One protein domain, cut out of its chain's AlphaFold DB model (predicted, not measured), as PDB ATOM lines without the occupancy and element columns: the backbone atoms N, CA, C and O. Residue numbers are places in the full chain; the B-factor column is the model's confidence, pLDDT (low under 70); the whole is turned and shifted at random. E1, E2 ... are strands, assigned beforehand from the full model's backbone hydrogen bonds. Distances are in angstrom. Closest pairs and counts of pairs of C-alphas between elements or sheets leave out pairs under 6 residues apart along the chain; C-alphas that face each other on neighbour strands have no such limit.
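AT A GLANCE: This is residues 104 to 168 of the 199 residues of an uncharacterized protein of Bryobacterales bacterium (UniProt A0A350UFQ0). This is a small closed barrel of six strands, in which two three-strand units, E1 to E3 and E4 to E6, join edge to edge to complete the ring. The hairpin E5 and E6 makes one part of the wall and the bent strand E2, paired with E3, another. The printed part has 65 residues, with no named helix and six named strands that follow each other as E1, E2, E3, E4, E5 and E6, the class being all strand. Round the ring run E1, E2, E3, E6, E5, E4 and back to E1, each neighbour pair antiparallel. The whole is compact, with a radius of gyration of the C-alphas of 11.0 A and spans of 33 by 24 by 17 A.

IN THESE COORDINATES: Find C-alpha 104 at (34.885, -32.916, 30.968); there E1, residues 104 to 106, begins. Next comes E2, residues 109 to 119, 25.3 A from first to last C-alpha, which bends by 68 degrees at residue 115. E3 is residues 123 to 129, 19.3 A long, and E4 is residues 138 to 142, 13.3 A long. E5, residues 147 to 156, starts with C-alpha 147 at (33.702, -42.453, 30.690) and is 26.4 A long. E6, residues 159 to 165, is 18.7 A long and ends with C-alpha 165 at (43.815, -40.164, 35.210).

HOW THE PARTS SIT: Start at the hairpin E1 and E2, where N 104 and O 111 are 2.8 A apart. E2 has staggered pairing, with E1 over residues 109 to 111 and with E3 over residues 112 to 119. In the hairpin E2 and E3, look at N 114 and O 127, 2.9 A apart. Across E3 and E6, at 120 degrees between their directions, N 164 and O 126 are 2.7 A apart. The hairpin E5 and E6 shows N 152 and O 163 at 2.9 A, and the hairpin E4 and E5 shows N 140 and O 149 at 2.9 A. E4 and E1 close the ring, with N 105 and O 141 2.7 A apart. E1 E2 E3 and E4 E5 E6 are meanders, each strand the antiparallel neighbour of the one before. E1 E2 E3 E4 and E3 E4 E5 E6 are Greek keys, four strands in a row with three a meander and the first the antiparallel neighbour of the fourth. E2 and E5 are apart.

THE WHOLE: The two C-alphas farthest apart are those of His 144 and Asn 157, 34.6 A. The printed part has no cut, and no link is long; E3 to E4, with 8 residues, is short and the other links are tight. The mean pLDDT of the printed part is 85.6, and you will find values under 70 at residues 121 to 122 and 133 to 135.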
ATOM      1  N   MET A 104      35.143 -31.827  30.040       91.69
ATOM      2  CA  MET A 104      34.885 -32.916  30.968       91.69
ATOM      3  C   MET A 104      33.767 -32.545  31.941       91.69
ATOM      4  O   MET A 104      33.484 -31.368  32.173       91.69
ATOM      5  N   GLN A 105      33.160 -33.558  32.542       90.81
ATOM      6  CA  GLN A 105      32.181 -33.466  33.613       90.81
ATOM      7  C   GLN A 105      32.628 -34.339  34.789       90.81
ATOM      8  O   GLN A 105      32.993 -35.500  34.607       90.81
ATOM      9  N   VAL A 106      32.572 -33.781  36.000       88.81
ATOM     10  CA  VAL A 106      32.793 -34.496  37.268       88.81
ATOM     11  C   VAL A 106      31.640 -34.177  38.201       88.81
ATOM     12  O   VAL A 106      31.485 -33.022  38.604       88.81
ATOM     13  N   SER A 107      30.832 -35.179  38.559       83.81
ATOM     14  CA  SER A 107      29.678 -35.013  39.460       83.81
ATOM     15  C   SER A 107      28.802 -33.807  39.081       83.81
ATOM     16  O   SER A 107      28.553 -32.911  39.895       83.81
ATOM     17  N   GLY A 108      28.435 -33.727  37.799       82.25
ATOM     18  CA  GLY A 108      27.641 -32.636  37.224       82.25
ATOM     19  C   GLY A 108      28.344 -31.276  37.096       82.25
ATOM     20  O   GLY A 108      27.681 -30.282  36.795       82.25
ATOM     21  N   ARG A 109      29.659 -31.184  37.344       87.12
ATOM     22  CA  ARG A 109      30.443 -29.954  37.156       87.12
ATOM     23  C   ARG A 109      31.314 -30.031  35.915       87.12
ATOM     24  O   ARG A 109      32.114 -30.951  35.775       87.12
ATOM     25  N   ALA A 110      31.236 -28.988  35.094       90.06
ATOM     26  CA  ALA A 110      32.112 -28.831  33.948       90.06
ATOM     27  C   ALA A 110      33.562 -28.585  34.385       90.06
ATOM     28  O   ALA A 110      33.836 -27.765  35.264       90.06
ATOM     29  N   ALA A 111      34.483 -29.260  33.715       91.69
ATOM     30  CA  ALA A 111      35.916 -29.071  33.826       91.69
ATOM     31  C   ALA A 111      36.523 -28.977  32.424       91.69
ATOM     32  O   ALA A 111      35.981 -29.507  31.451       91.69
ATOM     33  N   LYS A 112      37.666 -28.306  32.319       92.56
ATOM     34  CA  LYS A 112      38.461 -28.283  31.092       92.56
ATOM     35  C   LYS A 112      39.719 -29.109  31.298       92.56
ATOM     36  O   LYS A 112      40.480 -28.837  32.226       92.56
ATOM     37  N   MET A 113      39.946 -30.081  30.427       90.88
ATOM     38  CA  MET A 113      41.188 -30.841  30.412       90.88
ATOM     39  C   MET A 113      42.250 -30.080  29.616       90.88
ATOM     40  O   MET A 113      42.001 -29.608  28.503       90.88
ATOM     41  N   THR A 114      43.430 -29.918  30.209       90.44
ATOM     42  CA  THR A 114      44.601 -29.392  29.502       90.44
ATOM     43  C   THR A 114      45.284 -30.499  28.704       90.44
ATOM     44  O   THR A 114      44.943 -31.669  28.831       90.44
ATOM     45  N   GLU A 115      46.310 -30.146  27.934       86.00
ATOM     46  CA  GLU A 115      47.167 -31.137  27.282       86.00
ATOM     47  C   GLU A 115      47.707 -32.160  28.297       86.00
ATOM     48  O   GLU A 115      48.175 -31.789  29.384       86.00
ATOM     49  N   ALA A 116      47.598 -33.441  27.938       85.81
ATOM     50  CA  ALA A 116      48.102 -34.547  28.730       85.81
ATOM     51  C   ALA A 116      49.633 -34.577  28.684       85.81
ATOM     52  O   ALA A 116      50.246 -34.335  27.645       85.81
ATOM     53  N   LYS A 117      50.260 -34.862  29.823       84.75
ATOM     54  CA  LYS A 117      51.714 -34.920  29.966       84.75
ATOM     55  C   LYS A 117      52.105 -36.168  30.733       84.75
ATOM     56  O   LYS A 117      51.474 -36.516  31.728       84.75
ATOM     57  N   GLU A 118      53.182 -36.798  30.282       82.69
ATOM     58  CA  GLU A 118      53.867 -37.825  31.058       82.69
ATOM     59  C   GLU A 118      54.470 -37.190  32.315       82.69
ATOM     60  O   GLU A 118      55.233 -36.222  32.252       82.69
ATOM     61  N   SER A 119      54.098 -37.723  33.472       73.06
ATOM     62  CA  SER A 119      54.551 -37.271  34.778       73.06
ATOM     63  C   SER A 119      55.143 -38.456  35.519       73.06
ATOM     64  O   SER A 119      54.395 -39.288  36.000       73.06
ATOM     65  N   GLY A 120      56.476 -38.515  35.630       73.00
ATOM     66  CA  GLY A 120      57.264 -39.554  36.320       73.00
ATOM     67  C   GLY A 120      56.474 -40.714  36.949       73.00
ATOM     68  O   GLY A 120      56.090 -41.650  36.261       73.00
ATOM     69  N   ALA A 121      56.227 -40.649  38.262       63.34
ATOM     70  CA  ALA A 121      55.539 -41.706  39.016       63.34
ATOM     71  C   ALA A 121      54.037 -41.872  38.686       63.34
ATOM     72  O   ALA A 121      53.423 -42.849  39.098       63.34
ATOM     73  N   PHE A 122      53.439 -40.931  37.957       63.62
ATOM     74  CA  PHE A 122      52.014 -40.878  37.634       63.62
ATOM     75  C   PHE A 122      51.703 -41.249  36.168       63.62
ATOM     76  O   PHE A 122      50.532 -41.290  35.791       63.62
ATOM     77  N   GLY A 123      52.703 -41.523  35.330       76.62
ATOM     78  CA  GLY A 123      52.486 -41.747  33.898       76.62
ATOM     79  C   GLY A 123      51.749 -40.580  33.225       76.62
ATOM     80  O   GLY A 123      51.855 -39.426  33.655       76.62
ATOM     81  N   LEU A 124      50.965 -40.875  32.188       84.31
ATOM     82  CA  LEU A 124      50.150 -39.885  31.489       84.31
ATOM     83  C   LEU A 124      49.035 -39.332  32.393       84.31
ATOM     84  O   LEU A 124      48.142 -40.062  32.818       84.31
ATOM     85  N   ILE A 125      49.058 -38.024  32.648       85.75
ATOM     86  CA  ILE A 125      48.003 -37.291  33.363       85.75
ATOM     87  C   ILE A 125      47.690 -35.980  32.646       85.75
ATOM     88  O   ILE A 125      48.546 -35.409  31.971       85.75
ATOM     89  N   ALA A 126      46.485 -35.449  32.826       90.62
ATOM     90  CA  ALA A 126      46.128 -34.124  32.321       90.62
ATOM     91  C   ALA A 126      45.614 -33.241  33.454       90.62
ATOM     92  O   ALA A 126      44.864 -33.703  34.307       90.62
ATOM     93  N   ARG A 127      45.995 -31.962  33.494       90.12
ATOM     94  CA  ARG A 127      45.454 -31.046  34.504       90.12
ATOM     95  C   ARG A 127      43.989 -30.755  34.185       90.12
ATOM     96  O   ARG A 127      43.620 -30.601  33.022       90.12
ATOM     97  N   LEU A 128      43.176 -30.641  35.228       90.88
ATOM     98  CA  LEU A 128      41.801 -30.172  35.120       90.88
ATOM     99  C   LEU A 128      41.698 -28.736  35.632       90.88
ATOM    100  O   LEU A 128      42.167 -28.404  36.723       90.88
ATOM    101  N   GLU A 129      41.072 -27.885  34.831       90.50
ATOM    102  CA  GLU A 129      40.756 -26.496  35.151       90.50
ATOM    103  C   GLU A 129      39.247 -26.335  35.377       90.50
ATOM    104  O   GLU A 129      38.438 -27.083  34.828       90.50
ATOM    105  N   GLY A 130      38.855 -25.345  36.185       83.94
ATOM    106  CA  GLY A 130      37.444 -25.059  36.481       83.94
ATOM    107  C   GLY A 130      36.842 -25.884  37.624       83.94
ATOM    108  O   GLY A 130      35.706 -25.632  38.018       83.94
ATOM    109  N   LEU A 131      37.606 -26.813  38.206       83.19
ATOM    110  CA  LEU A 131      37.215 -27.537  39.415       83.19
ATOM    111  C   LEU A 131      37.690 -26.809  40.683       83.19
ATOM    112  O   LEU A 131      38.766 -26.202  40.684       83.19
ATOM    113  N   PRO A 132      36.912 -26.862  41.781       72.69
ATOM    114  CA  PRO A 132      37.356 -26.340  43.064       72.69
ATOM    115  C   PRO A 132      38.544 -27.152  43.586       72.69
ATOM    116  O   PRO A 132      38.605 -28.368  43.424       72.69
ATOM    117  N   ALA A 133      39.450 -26.480  44.295       64.50
ATOM    118  CA  ALA A 133      40.657 -27.090  44.851       64.50
ATOM    119  C   ALA A 133      40.353 -28.249  45.830       64.50
ATOM    120  O   ALA A 133      41.184 -29.121  46.047       64.50
ATOM    121  N   THR A 134      39.156 -28.287  46.415       65.12
ATOM    122  CA  THR A 134      38.706 -29.317  47.366       65.12
ATOM    123  C   THR A 134      37.686 -30.282  46.750       65.12
ATOM    124  O   THR A 134      36.810 -30.780  47.455       65.12
ATOM    125  N   GLY A 135      37.720 -30.474  45.429       65.75
ATOM    126  CA  GLY A 135      36.781 -31.347  44.728       65.75
ATOM    127  C   GLY A 135      36.894 -32.812  45.159       65.75
ATOM    128  O   GLY A 135      37.981 -33.307  45.443       65.75
ATOM    129  N   THR A 136      35.761 -33.513  45.182       72.19
ATOM    130  CA  THR A 136      35.716 -34.956  45.433       72.19
ATOM    131  C   THR A 136      36.318 -35.708  44.244       72.19
ATOM    132  O   THR A 136      36.000 -35.416  43.086       72.19
ATOM    133  N   SER A 137      37.197 -36.666  44.539       86.56
ATOM    134  CA  SER A 137      37.711 -37.644  43.574       86.56
ATOM    135  C   SER A 137      36.545 -38.445  42.980       86.56
ATOM    136  O   SER A 137      35.595 -38.762  43.700       86.56
ATOM    137  N   GLY A 138      36.567 -38.749  41.685       92.25
ATOM    138  CA  GLY A 138      35.409 -39.382  41.049       92.25
ATOM    139  C   GLY A 138      35.547 -39.621  39.548       92.25
ATOM    140  O   GLY A 138      36.540 -39.215  38.946       92.25
ATOM    141  N   PRO A 139      34.547 -40.260  38.920       94.12
ATOM    142  CA  PRO A 139      34.567 -40.536  37.490       94.12
ATOM    143  C   PRO A 139      34.498 -39.243  36.665       94.12
ATOM    144  O   PRO A 139      33.729 -38.328  36.973       94.12
ATOM    145  N   LEU A 140      35.299 -39.190  35.601       94.06
ATOM    146  CA  LEU A 140      35.233 -38.172  34.556       94.06
ATOM    147  C   LEU A 140      34.373 -38.681  33.408       94.06
ATOM    148  O   LEU A 140      34.542 -39.817  32.963       94.06
ATOM    149  N   HIS A 141      33.524 -37.808  32.886       93.06
ATOM    150  CA  HIS A 141      32.798 -38.045  31.647       93.06
ATOM    151  C   HIS A 141      33.126 -36.955  30.633       93.06
ATOM    152  O   HIS A 141      33.345 -35.810  31.025       93.06
ATOM    153  N   ASP A 142      33.175 -37.293  29.351       92.44
ATOM    154  CA  ASP A 142      33.317 -36.294  28.290       92.44
ATOM    155  C   ASP A 142      31.981 -35.588  27.983       92.44
ATOM    156  O   ASP A 142      30.954 -35.818  28.634       92.44
ATOM    157  N   GLU A 143      31.973 -34.707  26.980       88.56
ATOM    158  CA  GLU A 143      30.761 -34.014  26.528       88.56
ATOM    159  C   GLU A 143      29.645 -34.931  25.998       88.56
ATOM    160  O   GLU A 143      28.505 -34.480  25.863       88.56
ATOM    161  N   HIS A 144      29.953 -36.195  25.699       89.81
ATOM    162  CA  HIS A 144      29.009 -37.200  25.216       89.81
ATOM    163  C   HIS A 144      28.506 -38.117  26.339       89.81
ATOM    164  O   HIS A 144      27.661 -38.977  26.090       89.81
ATOM    165  N   GLY A 145      28.980 -37.921  27.574       89.06
ATOM    166  CA  GLY A 145      28.641 -38.769  28.715       89.06
ATOM    167  C   GLY A 145      29.405 -40.095  28.742       89.06
ATOM    168  O   GLY A 145      29.062 -40.971  29.536       89.06
ATOM    169  N   LEU A 146      30.431 -40.251  27.903       93.25
ATOM    170  CA  LEU A 146      31.304 -41.421  27.897       93.25
ATOM    171  C   LEU A 146      32.320 -41.307  29.031       93.25
ATOM    172  O   LEU A 146      32.783 -40.212  29.352       93.25
ATOM    173  N   PHE A 147      32.703 -42.433  29.628       94.38
ATOM    174  CA  PHE A 147      33.702 -42.453  30.690       94.38
ATOM    175  C   PHE A 147      35.081 -42.086  30.141       94.38
ATOM    176  O   PHE A 147      35.662 -42.815  29.340       94.38
ATOM    177  N   ALA A 148      35.613 -40.957  30.596       94.19
ATOM    178  CA  ALA A 148      36.857 -40.366  30.108       94.19
ATOM    179  C   ALA A 148      38.022 -40.499  31.105       94.19
ATOM    180  O   ALA A 148      39.079 -39.899  30.913       94.19
ATOM    181  N   GLY A 149      37.837 -41.272  32.179       94.06
ATOM    182  CA  GLY A 149      38.864 -41.551  33.178       94.06
ATOM    183  C   GLY A 149      38.445 -41.144  34.583       94.06
ATOM    184  O   GLY A 149      37.267 -41.161  34.937       94.06
ATOM    185  N   TRP A 150      39.415 -40.780  35.413       94.56
ATOM    186  CA  TRP A 150      39.174 -40.488  36.823       94.56
ATOM    187  C   TRP A 150      39.739 -39.134  37.247       94.56
ATOM    188  O   TRP A 150      40.902 -38.826  36.999       94.56
ATOM    189  N   HIS A 151      38.921 -38.318  37.904       93.44
ATOM    190  CA  HIS A 151      39.356 -37.095  38.557       93.44
ATOM    191  C   HIS A 151      40.028 -37.444  39.877       93.44
ATOM    192  O   HIS A 151      39.391 -37.965  40.789       93.44
ATOM    193  N   ALA A 152      41.299 -37.085  39.994       89.81
ATOM    194  CA  ALA A 152      42.070 -37.194  41.215       89.81
ATOM    195  C   ALA A 152      42.566 -35.814  41.660       89.81
ATOM    196  O   ALA A 152      42.746 -34.891  40.862       89.81
ATOM    197  N   THR A 153      42.772 -35.667  42.967       86.69
ATOM    198  CA  THR A 153      43.215 -34.416  43.589       86.69
ATOM    199  C   THR A 153      44.454 -34.667  44.449       86.69
ATOM    200  O   THR A 153      44.521 -35.639  45.210       86.69
ATOM    201  N   ARG A 154      45.462 -33.795  44.329       80.44
ATOM    202  CA  ARG A 154      46.724 -33.884  45.084       80.44
ATOM    203  C   ARG A 154      47.167 -32.531  45.607       80.44
ATOM    204  O   ARG A 154      47.066 -31.526  44.918       80.44
ATOM    205  N   MET A 155      47.749 -32.541  46.801       80.81
ATOM    206  CA  MET A 155      48.437 -31.383  47.360       80.81
ATOM    207  C   MET A 155      49.868 -31.320  46.821       80.81
ATOM    208  O   MET A 155      50.661 -32.227  47.064       80.81
ATOM    209  N   VAL A 156      50.208 -30.236  46.131       76.94
ATOM    210  CA  VAL A 156      51.553 -29.929  45.631       76.94
ATOM    211  C   VAL A 156      51.918 -28.532  46.121       76.94
ATOM    212  O   VAL A 156      51.216 -27.568  45.834       76.94
ATOM    213  N   ASN A 157      53.000 -28.413  46.895       81.56
ATOM    214  CA  ASN A 157      53.458 -27.140  47.476       81.56
ATOM    215  C   ASN A 157      52.362 -26.370  48.245       81.56
ATOM    216  O   ASN A 157      52.261 -25.152  48.150       81.56
ATOM    217  N   GLY A 158      51.506 -27.083  48.986       81.56
ATOM    218  CA  GLY A 158      50.402 -26.478  49.743       81.56
ATOM    219  C   GLY A 158      49.189 -26.073  48.897       81.56
ATOM    220  O   GLY A 158      48.183 -25.645  49.457       81.56
ATOM    221  N   GLN A 159      49.239 -26.265  47.577       82.19
ATOM    222  CA  GLN A 159      48.119 -26.044  46.673       82.19
ATOM    223  C   GLN A 159      47.505 -27.377  46.247       82.19
ATOM    224  O   GLN A 159      48.212 -28.311  45.880       82.19
ATOM    225  N   SER A 160      46.180 -27.454  46.257       83.50
ATOM    226  CA  SER A 160      45.484 -28.608  45.706       83.50
ATOM    227  C   SER A 160      45.355 -28.487  44.186       83.50
ATOM    228  O   SER A 160      44.935 -27.447  43.671       83.50
ATOM    229  N   ILE A 161      45.747 -29.540  43.474       84.81
ATOM    230  CA  ILE A 161      45.728 -29.637  42.017       84.81
ATOM    231  C   ILE A 161      44.840 -30.814  41.618       84.81
ATOM    232  O   ILE A 161      45.037 -31.936  42.087       84.81
ATOM    233  N   SER A 162      43.902 -30.543  40.712       89.62
ATOM    234  CA  SER A 162      43.047 -31.539  40.071       89.62
ATOM    235  C   SER A 162      43.668 -32.029  38.768       89.62
ATOM    236  O   SER A 162      44.138 -31.234  37.945       89.62
ATOM    237  N   PHE A 163      43.642 -33.340  38.563       89.88
ATOM    238  CA  PHE A 163      44.112 -33.982  37.341       89.88
ATOM    239  C   PHE A 163      43.195 -35.132  36.937       89.88
ATOM    240  O   PHE A 163      42.491 -35.717  37.759       89.88
ATOM    241  N   ALA A 164      43.208 -35.424  35.645       92.75
ATOM    242  CA  ALA A 164      42.574 -36.563  35.029       92.75
ATOM    243  C   ALA A 164      43.578 -37.709  34.916       92.75
ATOM    244  O   ALA A 164      44.707 -37.523  34.448       92.75
ATOM    245  N   VAL A 165      43.132 -38.882  35.344       92.94
ATOM    246  CA  VAL A 165      43.815 -40.164  35.210       92.94
ATOM    247  C   VAL A 165      43.155 -40.920  34.057       92.94
ATOM    248  O   VAL A 165      41.934 -41.090  34.086       92.94
ATOM    249  N   PRO A 166      43.922 -41.357  33.049       92.50
ATOM    250  CA  PRO A 166      43.372 -41.970  31.847       92.50
ATOM    251  C   PRO A 166      42.765 -43.354  32.123       92.50
ATOM    252  O   PRO A 166      43.284 -44.080  32.983       92.50
ATOM    253  N   PRO A 167      41.708 -43.760  31.389       92.75
ATOM    254  CA  PRO A 167      41.134 -45.102  31.483       92.75
ATOM    255  C   PRO A 167      42.175 -46.218  31.351       92.75
ATOM    256  O   PRO A 167      42.158 -47.167  32.129       92.75
ATOM    257  N   GLU A 168      43.154 -46.065  30.457       91.31
ATOM    258  CA  GLU A 168      44.190 -47.069  30.190       91.31
ATOM    259  C   GLU A 168      45.053 -47.362  31.426       91.31
ATOM    260  O   GLU A 168      45.494 -48.493  31.636       91.31
TER     261      GLU A 168